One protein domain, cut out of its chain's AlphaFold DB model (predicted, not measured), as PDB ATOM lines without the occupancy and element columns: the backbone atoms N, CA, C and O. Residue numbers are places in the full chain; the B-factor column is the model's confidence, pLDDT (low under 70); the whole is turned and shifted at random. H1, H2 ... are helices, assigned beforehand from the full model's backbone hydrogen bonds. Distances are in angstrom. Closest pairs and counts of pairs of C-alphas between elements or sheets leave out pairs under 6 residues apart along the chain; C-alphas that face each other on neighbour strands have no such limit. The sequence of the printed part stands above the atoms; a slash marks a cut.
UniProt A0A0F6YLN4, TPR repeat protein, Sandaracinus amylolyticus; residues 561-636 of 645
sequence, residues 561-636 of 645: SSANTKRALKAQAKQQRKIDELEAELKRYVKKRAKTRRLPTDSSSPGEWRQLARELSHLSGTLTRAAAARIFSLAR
ATOM      1  N   SER A 561      32.347 -31.316 -11.436       57.34
ATOM      2  CA  SER A 561      31.233 -32.110 -11.966       57.34
ATOM      3  C   SER A 561      29.989 -31.245 -12.196       57.34
ATOM      4  O   SER A 561      29.417 -31.245 -13.284       57.34
ATOM      5  N   SER A 562      29.625 -30.394 -11.232       61.88
ATOM      6  CA  SER A 562      28.526 -29.429 -11.362       61.88
ATOM      7  C   SER A 562      28.773 -28.422 -12.494       61.88
ATOM      8  O   SER A 562      27.865 -28.106 -13.270       61.88
ATOM      9  N   ALA A 563      30.012 -27.948 -12.658       76.88
ATOM     10  CA  ALA A 563      30.399 -27.080 -13.764       76.88
ATOM     11  C   ALA A 563      30.333 -27.806 -15.120       76.88
ATOM     12  O   ALA A 563      29.860 -27.219 -16.096       76.88
ATOM     13  N   ASN A 564      30.741 -29.075 -15.188       67.25
ATOM     14  CA  ASN A 564      30.668 -29.906 -16.388       67.25
ATOM     15  C   ASN A 564      29.216 -30.218 -16.773       67.25
ATOM     16  O   ASN A 564      28.853 -30.053 -17.936       67.25
ATOM     17  N   THR A 565      28.353 -30.517 -15.803       63.62
ATOM     18  CA  THR A 565      26.907 -30.678 -16.012       63.62
ATOM     19  C   THR A 565      26.271 -29.381 -16.508       63.62
ATOM     20  O   THR A 565      25.535 -29.385 -17.494       63.62
ATOM     21  N   LYS A 566      26.619 -28.226 -15.920       75.38
ATOM     22  CA  LYS A 566      26.173 -26.912 -16.422       75.38
ATOM     23  C   LYS A 566      26.663 -26.637 -17.848       75.38
ATOM     24  O   LYS A 566      25.912 -26.077 -18.650       75.38
ATOM     25  N   ARG A 567      27.896 -27.026 -18.196       81.56
ATOM     26  CA  ARG A 567      28.438 -26.913 -19.564       81.56
ATOM     27  C   ARG A 567      27.693 -27.826 -20.541       81.56
ATOM     28  O   ARG A 567      27.339 -27.355 -21.621       81.56
ATOM     29  N   ALA A 568      27.396 -29.066 -20.153       67.38
ATOM     30  CA  ALA A 568      26.634 -30.022 -20.955       67.38
ATOM     31  C   ALA A 568      25.199 -29.533 -21.211       67.38
ATOM     32  O   ALA A 568      24.768 -29.473 -22.361       67.38
ATOM     33  N   LEU A 569      24.504 -29.050 -20.175       69.94
ATOM     34  CA  LEU A 569      23.167 -28.458 -20.303       69.94
ATOM     35  C   LEU A 569      23.171 -27.212 -21.202       69.94
ATOM     36  O   LEU A 569      22.278 -27.027 -22.030       69.94
ATOM     37  N   LYS A 570      24.207 -26.367 -21.107       84.00
ATOM     38  CA  LYS A 570      24.368 -25.197 -21.986       84.00
ATOM     39  C   LYS A 570      24.646 -25.600 -23.440       84.00
ATOM     40  O   LYS A 570      24.133 -24.953 -24.355       84.00
ATOM     41  N   ALA A 571      25.431 -26.655 -23.664       76.94
ATOM     42  CA  ALA A 571      25.683 -27.212 -24.992       76.94
ATOM     43  C   ALA A 571      24.401 -27.800 -25.605       76.94
ATOM     44  O   ALA A 571      24.077 -27.479 -26.750       76.94
ATOM     45  N   GLN A 572      23.624 -28.550 -24.821       70.38
ATOM     46  CA  GLN A 572      22.330 -29.096 -25.231       70.38
ATOM     47  C   GLN A 572      21.327 -27.985 -25.568       70.38
ATOM     48  O   GLN A 572      20.698 -28.020 -26.624       70.38
ATOM     49  N   ALA A 573      21.234 -26.937 -24.742       79.50
ATOM     50  CA  ALA A 573      20.382 -25.780 -25.017       79.50
ATOM     51  C   ALA A 573      20.797 -25.034 -26.302       79.50
ATOM     52  O   ALA A 573      19.942 -24.593 -27.071       79.50
ATOM     53  N   LYS A 574      22.105 -24.912 -26.573       83.25
ATOM     54  CA  LYS A 574      22.621 -24.327 -27.824       83.25
ATOM     55  C   LYS A 574      22.270 -25.192 -29.038       83.25
ATOM     56  O   LYS A 574      21.900 -24.651 -30.078       83.25
ATOM     57  N   GLN A 575      22.366 -26.515 -28.909       73.38
ATOM     58  CA  GLN A 575      21.983 -27.452 -29.963       73.38
ATOM     59  C   GLN A 575      20.478 -27.392 -30.245       73.38
ATOM     60  O   GLN A 575      20.091 -27.334 -31.410       73.38
ATOM     61  N   GLN A 576      19.642 -27.310 -29.206       75.44
ATOM     62  CA  GLN A 576      18.193 -27.184 -29.356       75.44
ATOM     63  C   GLN A 576      17.799 -25.882 -30.064       75.44
ATOM     64  O   GLN A 576      17.043 -25.927 -31.025       75.44
ATOM     65  N   ARG A 577      18.396 -24.737 -29.693       82.56
ATOM     66  CA  ARG A 577      18.164 -23.464 -30.405       82.56
ATOM     67  C   ARG A 577      18.507 -23.556 -31.890       82.56
ATOM     68  O   ARG A 577      17.767 -23.044 -32.721       82.56
ATOM     69  N   LYS A 578      19.602 -24.243 -32.231       79.19
ATOM     70  CA  LYS A 578      19.997 -24.455 -33.628       79.19
ATOM     71  C   LYS A 578      19.004 -25.352 -34.378       79.19
ATOM     72  O   LYS A 578      18.743 -25.108 -35.551       79.19
ATOM     73  N   ILE A 579      18.433 -26.358 -33.713       72.56
ATOM     74  CA  ILE A 579      17.341 -27.172 -34.271       72.56
ATOM     75  C   ILE A 579      16.111 -26.292 -34.534       72.56
ATOM     76  O   ILE A 579      15.580 -26.325 -35.641       72.56
ATOM     77  N   ASP A 580      15.709 -25.464 -33.569       79.00
ATOM     78  CA  ASP A 580      14.533 -24.592 -33.688       79.00
ATOM     79  C   ASP A 580      14.700 -23.545 -34.811       79.00
ATOM     80  O   ASP A 580      13.770 -23.291 -35.584       79.00
ATOM     81  N   GLU A 581      15.899 -22.968 -34.957       83.69
ATOM     82  CA  GLU A 581      16.252 -22.054 -36.055       83.69
ATOM     83  C   GLU A 581      16.139 -22.736 -37.426       83.69
ATOM     84  O   GLU A 581      15.527 -22.179 -38.345       83.69
ATOM     85  N   LEU A 582      16.670 -23.956 -37.551       78.38
ATOM     86  CA  LEU A 582      16.610 -24.744 -38.785       78.38
ATOM     87  C   LEU A 582      15.172 -25.172 -39.110       78.38
ATOM     88  O   LEU A 582      14.764 -25.128 -40.272       78.38
ATOM     89  N   GLU A 583      14.359 -25.515 -38.107       76.31
ATOM     90  CA  GLU A 583      12.928 -25.771 -38.299       76.31
ATOM     91  C   GLU A 583      12.184 -24.522 -38.794       76.31
ATOM     92  O   GLU A 583      11.335 -24.610 -39.689       76.31
ATOM     93  N   ALA A 584      12.490 -23.345 -38.244       81.00
ATOM     94  CA  ALA A 584      11.892 -22.084 -38.673       81.00
ATOM     95  C   ALA A 584      12.316 -21.698 -40.101       81.00
ATOM     96  O   ALA A 584      11.504 -21.193 -40.884       81.00
ATOM     97  N   GLU A 585      13.574 -21.935 -40.472       81.31
ATOM     98  CA  GLU A 585      14.073 -21.752 -41.836       81.31
ATOM     99  C   GLU A 585      13.390 -22.705 -42.824       81.31
ATOM    100  O   GLU A 585      12.883 -22.257 -43.857       81.31
ATOM    101  N   LEU A 586      13.248 -23.983 -42.467       78.00
ATOM    102  CA  LEU A 586      12.530 -24.963 -43.277       78.00
ATOM    103  C   LEU A 586      11.061 -24.570 -43.477       78.00
ATOM    104  O   LEU A 586      10.561 -24.598 -44.602       78.00
ATOM    105  N   LYS A 587      10.366 -24.138 -42.416       78.19
ATOM    106  CA  LYS A 587       8.981 -23.640 -42.510       78.19
ATOM    107  C   LYS A 587       8.878 -22.442 -43.460       78.19
ATOM    108  O   LYS A 587       7.953 -22.382 -44.275       78.19
ATOM    109  N   ARG A 588       9.833 -21.503 -43.404       84.31
ATOM    110  CA  ARG A 588       9.906 -20.358 -44.332       84.31
ATOM    111  C   ARG A 588      10.144 -20.810 -45.772       84.31
ATOM    112  O   ARG A 588       9.468 -20.311 -46.672       84.31
ATOM    113  N   TYR A 589      11.042 -21.769 -45.984       80.19
ATOM    114  CA  TYR A 589      11.332 -22.338 -47.297       80.19
ATOM    115  C   TYR A 589      10.102 -23.025 -47.907       80.19
ATOM    116  O   TYR A 589       9.713 -22.697 -49.029       80.19
ATOM    117  N   VAL A 590       9.427 -23.896 -47.146       74.75
ATOM    118  CA  VAL A 590       8.192 -24.576 -47.572       74.75
ATOM    119  C   VAL A 590       7.103 -23.559 -47.921       74.75
ATOM    120  O   VAL A 590       6.502 -23.649 -48.991       74.75
ATOM    121  N   LYS A 591       6.896 -22.535 -47.080       78.25
ATOM    122  CA  LYS A 591       5.898 -21.477 -47.318       78.25
ATOM    123  C   LYS A 591       6.213 -20.634 -48.559       78.25
ATOM    124  O   LYS A 591       5.302 -20.293 -49.309       78.25
ATOM    125  N   LYS A 592       7.486 -20.287 -48.783       82.44
ATOM    126  CA  LYS A 592       7.931 -19.555 -49.982       82.44
ATOM    127  C   LYS A 592       7.704 -20.396 -51.233       82.44
ATOM    128  O   LYS A 592       7.128 -19.898 -52.194       82.44
ATOM    129  N   ARG A 593       8.080 -21.677 -51.193       74.19
ATOM    130  CA  ARG A 593       7.915 -22.597 -52.318       74.19
ATOM    131  C   ARG A 593       6.445 -22.801 -52.660       74.19
ATOM    132  O   ARG A 593       6.105 -22.599 -53.814       74.19
ATOM    133  N   ALA A 594       5.582 -23.046 -51.671       74.00
ATOM    134  CA  ALA A 594       4.136 -23.169 -51.865       74.00
ATOM    135  C   ALA A 594       3.508 -21.961 -52.594       74.00
ATOM    136  O   ALA A 594       2.511 -22.121 -53.291       74.00
ATOM    137  N   LYS A 595       4.104 -20.764 -52.473       77.12
ATOM    138  CA  LYS A 595       3.671 -19.557 -53.194       77.12
ATOM    139  C   LYS A 595       4.243 -19.422 -54.610       77.12
ATOM    140  O   LYS A 595       3.606 -18.784 -55.438       77.12
ATOM    141  N   THR A 596       5.437 -19.951 -54.889       78.12
ATOM    142  CA  THR A 596       6.168 -19.679 -56.145       78.12
ATOM    143  C   THR A 596       6.275 -20.870 -57.101       78.12
ATOM    144  O   THR A 596       6.513 -20.664 -58.285       78.12
ATOM    145  N   ARG A 597       6.144 -22.113 -56.620       62.75
ATOM    146  CA  ARG A 597       6.170 -23.354 -57.420       62.75
ATOM    147  C   ARG A 597       5.301 -24.414 -56.735       62.75
ATOM    148  O   ARG A 597       5.463 -24.636 -55.538       62.75
ATOM    149  N   ARG A 598       4.410 -25.092 -57.471       72.69
ATOM    150  CA  ARG A 598       3.640 -26.225 -56.918       72.69
ATOM    151  C   ARG A 598       4.612 -27.244 -56.302       72.69
ATOM    152  O   ARG A 598       5.630 -27.569 -56.913       72.69
ATOM    153  N   LEU A 599       4.343 -27.680 -55.068       76.19
ATOM    154  CA  LEU A 599       5.060 -28.811 -54.472       76.19
ATOM    155  C   LEU A 599       4.811 -30.052 -55.346       76.19
ATOM    156  O   LEU A 599       3.705 -30.162 -55.882       76.19
ATOM    157  N   PRO A 600       5.797 -30.955 -55.500       75.00
ATOM    158  CA  PRO A 600       5.571 -32.210 -56.200       75.00
ATOM    159  C   PRO A 600       4.372 -32.943 -55.593       75.00
ATOM    160  O   PRO A 600       4.269 -33.049 -54.370       75.00
ATOM    161  N   THR A 601       3.455 -33.400 -56.437       80.50
ATOM    162  CA  THR A 601       2.315 -34.233 -56.034       80.50
ATOM    163  C   THR A 601       2.653 -35.704 -56.260       80.50
ATOM    164  O   THR A 601       3.694 -36.032 -56.831       80.50
ATOM    165  N   ASP A 602       1.774 -36.621 -55.864       71.25
ATOM    166  CA  ASP A 602       1.983 -38.055 -56.121       71.25
ATOM    167  C   ASP A 602       2.042 -38.389 -57.628       71.25
ATOM    168  O   ASP A 602       2.586 -39.416 -58.021       71.25
ATOM    169  N   SER A 603       1.559 -37.482 -58.486       73.50
ATOM    170  CA  SER A 603       1.672 -37.548 -59.949       73.50
ATOM    171  C   SER A 603       2.929 -36.872 -60.525       73.50
ATOM    172  O   SER A 603       3.097 -36.845 -61.743       73.50
ATOM    173  N   SER A 604       3.785 -36.271 -59.692       83.12
ATOM    174  CA  SER A 604       5.013 -35.606 -60.141       83.12
ATOM    175  C   SER A 604       6.071 -36.597 -60.601       83.12
ATOM    176  O   SER A 604       6.191 -37.710 -60.088       83.12
ATOM    177  N   SER A 605       6.897 -36.168 -61.555       80.12
ATOM    178  CA  SER A 605       7.932 -37.044 -62.100       80.12
ATOM    179  C   SER A 605       9.002 -37.362 -61.039       80.12
ATOM    180  O   SER A 605       9.318 -36.516 -60.193       80.12
ATOM    181  N   PRO A 606       9.657 -38.537 -61.104       72.31
ATOM    182  CA  PRO A 606      10.783 -38.857 -60.224       72.31
ATOM    183  C   PRO A 606      11.904 -37.801 -60.246       72.31
ATOM    184  O   PRO A 606      12.634 -37.656 -59.267       72.31
ATOM    185  N   GLY A 607      12.044 -37.043 -61.341       82.12
ATOM    186  CA  GLY A 607      13.004 -35.942 -61.461       82.12
ATOM    187  C   GLY A 607      12.703 -34.767 -60.526       82.12
ATOM    188  O   GLY A 607      13.623 -34.246 -59.895       82.12
ATOM    189  N   GLU A 608      11.428 -34.405 -60.366       77.44
ATOM    190  CA  GLU A 608      10.987 -33.322 -59.474       77.44
ATOM    191  C   GLU A 608      11.193 -33.692 -58.002       77.44
ATOM    192  O   GLU A 608      11.696 -32.885 -57.217       77.44
ATOM    193  N   TRP A 609      10.908 -34.947 -57.642       75.06
ATOM    194  CA  TRP A 609      11.193 -35.484 -56.311       75.06
ATOM    195  C   TRP A 609      12.697 -35.529 -56.011       75.06
ATOM    196  O   TRP A 609      13.121 -35.124 -54.929       75.06
ATOM    197  N   ARG A 610      13.534 -35.934 -56.977       72.81
ATOM    198  CA  ARG A 610      15.005 -35.896 -56.835       72.81
ATOM    199  C   ARG A 610      15.550 -34.474 -56.740       72.81
ATOM    200  O   ARG A 610      16.564 -34.253 -56.079       72.81
ATOM    201  N   GLN A 611      14.931 -33.507 -57.411       79.81
ATOM    202  CA  GLN A 611      15.316 -32.102 -57.303       79.81
ATOM    203  C   GLN A 611      14.948 -31.530 -55.930       79.81
ATOM    204  O   GLN A 611      15.802 -30.924 -55.288       79.81
ATOM    205  N   LEU A 612      13.733 -31.793 -55.435       78.44
ATOM    206  CA  LEU A 612      13.321 -31.430 -54.078       78.44
ATOM    207  C   LEU A 612      14.239 -32.072 -53.026       78.44
ATOM    208  O   LEU A 612      14.686 -31.389 -52.110       78.44
ATOM    209  N   ALA A 613      14.575 -33.354 -53.186       70.12
ATOM    210  CA  ALA A 613      15.498 -34.051 -52.297       70.12
ATOM    211  C   ALA A 613      16.903 -33.427 -52.311       70.12
ATOM    212  O   ALA A 613      17.492 -33.261 -51.250       70.12
ATOM    213  N   ARG A 614      17.429 -33.016 -53.475       74.75
ATOM    214  CA  ARG A 614      18.724 -32.315 -53.577       74.75
ATOM    215  C   ARG A 614      18.698 -30.932 -52.926       74.75
ATOM    216  O   ARG A 614      19.626 -30.584 -52.202       74.75
ATOM    217  N   GLU A 615      17.628 -30.170 -53.129       75.81
ATOM    218  CA  GLU A 615      17.453 -28.846 -52.518       75.81
ATOM    219  C   GLU A 615      17.303 -28.942 -50.987       75.81
ATOM    220  O   GLU A 615      17.925 -28.171 -50.255       75.81
ATOM    221  N   LEU A 616      16.563 -29.940 -50.485       72.50
ATOM    222  CA  LEU A 616      16.481 -30.248 -49.052       72.50
ATOM    223  C   LEU A 616      17.803 -30.797 -48.503       72.50
ATOM    224  O   LEU A 616      18.177 -30.468 -47.381       72.50
ATOM    225  N   SER A 617      18.543 -31.579 -49.292       64.44
ATOM    226  CA  SER A 617      19.853 -32.105 -48.902       64.44
ATOM    227  C   SER A 617      20.872 -30.981 -48.709       64.44
ATOM    228  O   SER A 617      21.668 -31.047 -47.775       64.44
ATOM    229  N   HIS A 618      20.812 -29.933 -49.535       67.81
ATOM    230  CA  HIS A 618      21.661 -28.747 -49.418       67.81
ATOM    231  C   HIS A 618      21.325 -27.904 -48.172       67.81
ATOM    232  O   HIS A 618      22.222 -27.316 -47.572       67.81
ATOM    233  N   LEU A 619      20.057 -27.893 -47.739       62.31
ATOM    234  CA  LEU A 619      19.641 -27.357 -46.432       62.31
ATOM    235  C   LEU A 619      20.051 -28.288 -45.268       62.31
ATOM    236  O   LEU A 619      20.254 -27.831 -44.143       62.31
ATOM    237  N   SER A 620      20.200 -29.593 -45.535       59.31
ATOM    238  CA  SER A 620      20.516 -30.632 -44.543       59.31
ATOM    239  C   SER A 620      22.003 -30.886 -44.298       59.31
ATOM    240  O   SER A 620      22.316 -31.588 -43.340       59.31
ATOM    241  N   GLY A 621      22.920 -30.297 -45.079       56.41
ATOM    242  CA  GLY A 621      24.370 -30.364 -44.808       56.41
ATOM    243  C   GLY A 621      24.752 -29.885 -43.394       56.41
ATOM    244  O   GLY A 621      25.851 -30.139 -42.914       56.41
ATOM    245  N   THR A 622      23.806 -29.241 -42.708       54.09
ATOM    246  CA  THR A 622      23.867 -28.722 -41.340       54.09
ATOM    247  C   THR A 622      23.072 -29.536 -40.299       54.09
ATOM    248  O   THR A 622      23.110 -29.184 -39.120       54.09
ATOM    249  N   LEU A 623      22.340 -30.592 -40.680       54.81
ATOM    250  CA  LEU A 623      21.382 -31.313 -39.825       54.81
ATOM    251  C   LEU A 623      21.819 -32.761 -39.538       54.81
ATOM    252  O   LEU A 623      22.115 -33.542 -40.436       54.81
ATOM    253  N   THR A 624      21.781 -33.167 -38.268       59.59
ATOM    254  CA  THR A 624      21.947 -34.571 -37.851       59.59
ATOM    255  C   THR A 624      20.808 -35.462 -38.378       59.59
ATOM    256  O   THR A 624      19.664 -35.009 -38.458       59.59
ATOM    257  N   ARG A 625      21.083 -36.752 -38.647       52.22
ATOM    258  CA  ARG A 625      20.137 -37.750 -39.215       52.22
ATOM    259  C   ARG A 625      18.743 -37.769 -38.557       52.22
ATOM    260  O   ARG A 625      17.748 -37.970 -39.248       52.22
ATOM    261  N   ALA A 626      18.654 -37.508 -37.249       49.88
ATOM    262  CA  ALA A 626      17.393 -37.470 -36.502       49.88
ATOM    263  C   ALA A 626      16.439 -36.344 -36.954       49.88
ATOM    264  O   ALA A 626      15.226 -36.544 -37.034       49.88
ATOM    265  N   ALA A 627      16.973 -35.176 -37.314       54.38
ATOM    266  CA  ALA A 627      16.166 -34.069 -37.812       54.38
ATOM    267  C   ALA A 627      15.683 -34.334 -39.247       54.38
ATOM    268  O   ALA A 627      14.524 -34.075 -39.560       54.38
ATOM    269  N   ALA A 628      16.519 -34.953 -40.089       54.75
ATOM    270  CA  ALA A 628      16.134 -35.367 -41.438       54.75
ATOM    271  C   ALA A 628      14.971 -36.382 -41.429       54.75
ATOM    272  O   ALA A 628      14.020 -36.233 -42.195       54.75
ATOM    273  N   ALA A 629      14.992 -37.358 -40.511       55.31
ATOM    274  CA  ALA A 629      13.908 -38.330 -40.341       55.31
ATOM    275  C   ALA A 629      12.585 -37.672 -39.895       55.31
ATOM    276  O   ALA A 629      11.511 -37.985 -40.418       55.31
ATOM    277  N   ARG A 630      12.655 -36.706 -38.968       56.38
ATOM    278  CA  ARG A 630      11.483 -35.965 -38.473       56.38
ATOM    279  C   ARG A 630      10.887 -35.049 -39.549       56.38
ATOM    280  O   ARG A 630       9.665 -34.983 -39.686       56.38
ATOM    281  N   ILE A 631      11.739 -34.428 -40.368       55.78
ATOM    282  CA  ILE A 631      11.353 -33.617 -41.534       55.78
ATOM    283  C   ILE A 631      10.658 -34.475 -42.600       55.78
ATOM    284  O   ILE A 631       9.590 -34.093 -43.079       55.78
ATOM    285  N   PHE A 632      11.197 -35.655 -42.920       56.75
ATOM    286  CA  PHE A 632      10.561 -36.593 -43.853       56.75
ATOM    287  C   PHE A 632       9.175 -37.041 -43.369       56.75
ATOM    288  O   PHE A 632       8.232 -37.091 -44.158       56.75
ATOM    289  N   SER A 633       9.022 -37.299 -42.065       57.97
ATOM    290  CA  SER A 633       7.728 -37.607 -41.439       57.97
ATOM    291  C   SER A 633       6.724 -36.453 -41.575       57.97
ATOM    292  O   SER A 633       5.562 -36.689 -41.902       57.97
ATOM    293  N   LEU A 634       7.147 -35.206 -41.342       53.53
ATOM    294  CA  LEU A 634       6.269 -34.033 -41.451       53.53
ATOM    295  C   LEU A 634       5.858 -33.743 -42.900       53.53
ATOM    296  O   LEU A 634       4.692 -33.440 -43.147       53.53
ATOM    297  N   ALA A 635       6.773 -33.904 -43.859       54.09
ATOM    298  CA  ALA A 635       6.469 -33.773 -45.284       54.09
ATOM    299  C   ALA A 635       5.437 -34.819 -45.749       54.09
ATOM    300  O   ALA A 635       4.511 -34.474 -46.479       54.09
ATOM    301  N   ARG A 636       5.532 -36.061 -45.250       55.25
ATOM    302  CA  ARG A 636       4.564 -37.139 -45.531       55.25
ATOM    303  C   ARG A 636       3.174 -36.902 -44.935       55.25
ATOM    304  O   ARG A 636       2.190 -37.354 -45.503       55.25
TER     305      ARG A 636
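This is residues 561 to 636 of the 645 residues of the protein "TPR repeat protein" of Sandaracinus amylolyticus (UniProt A0A0F6YLN4). One long, unbroken helix, H1, makes the longest axis, and after it the backbone folds back through residues 597 to 605, with two shorter helices, H2 and then H3, lying loosely over the later part of its length. The first stretch of H1, residues 561 to 577, sticks out as a bare arm. The printed part has 76 residues with three named helices, in the order H1, H2, H3, and no named strand; the class is all helix. The whole is loose, with a radius of gyration of the C-alphas of 16.4 A, and spans 56 by 21 by 19 A.

Find C-alpha 561 at (31.233, -32.110, -11.966); from there H1, residues 561 to 596, runs 52.3 A to C-alpha 596 at (6.168, -19.679, -56.145). Next look at H2, residues 606 to 620, 20.2 A long. Then comes H3, residues 625 to 636, 16.8 A long, ending at C-alpha 636 at (4.564, -37.139, -45.531).

Start with H1 and H2, which are near each other, with 8 pairs of C-alphas within 10 A, the closest 8.1 A apart. H1 and H3 are close but not clearly touching; their closest C-alphas, those of Ile 579 and Ala 627, are 7.8 A apart. These two run the same way at a shallow tilt of 32 degrees, only just short of steep. H2 and H3 are also close but not clearly touching, the closest C-alphas being those of Ser 620 and Ala 628, at 7.2 A. They run opposite ways at a steep tilt of 42 degrees. In H1, H2 and H3 every O i to N i+4 pair is within hydrogen-bond range.

The C-alphas farthest apart, those of Ser 561 and Ser 603, are 56.6 A apart. The printed part has no cut; the link from H1 to H2 is short and that from H2 to H3 tight. In the B-factor column, mean pLDDT of the printed part is 70.8, and residues 617 to 636 are among those under 70.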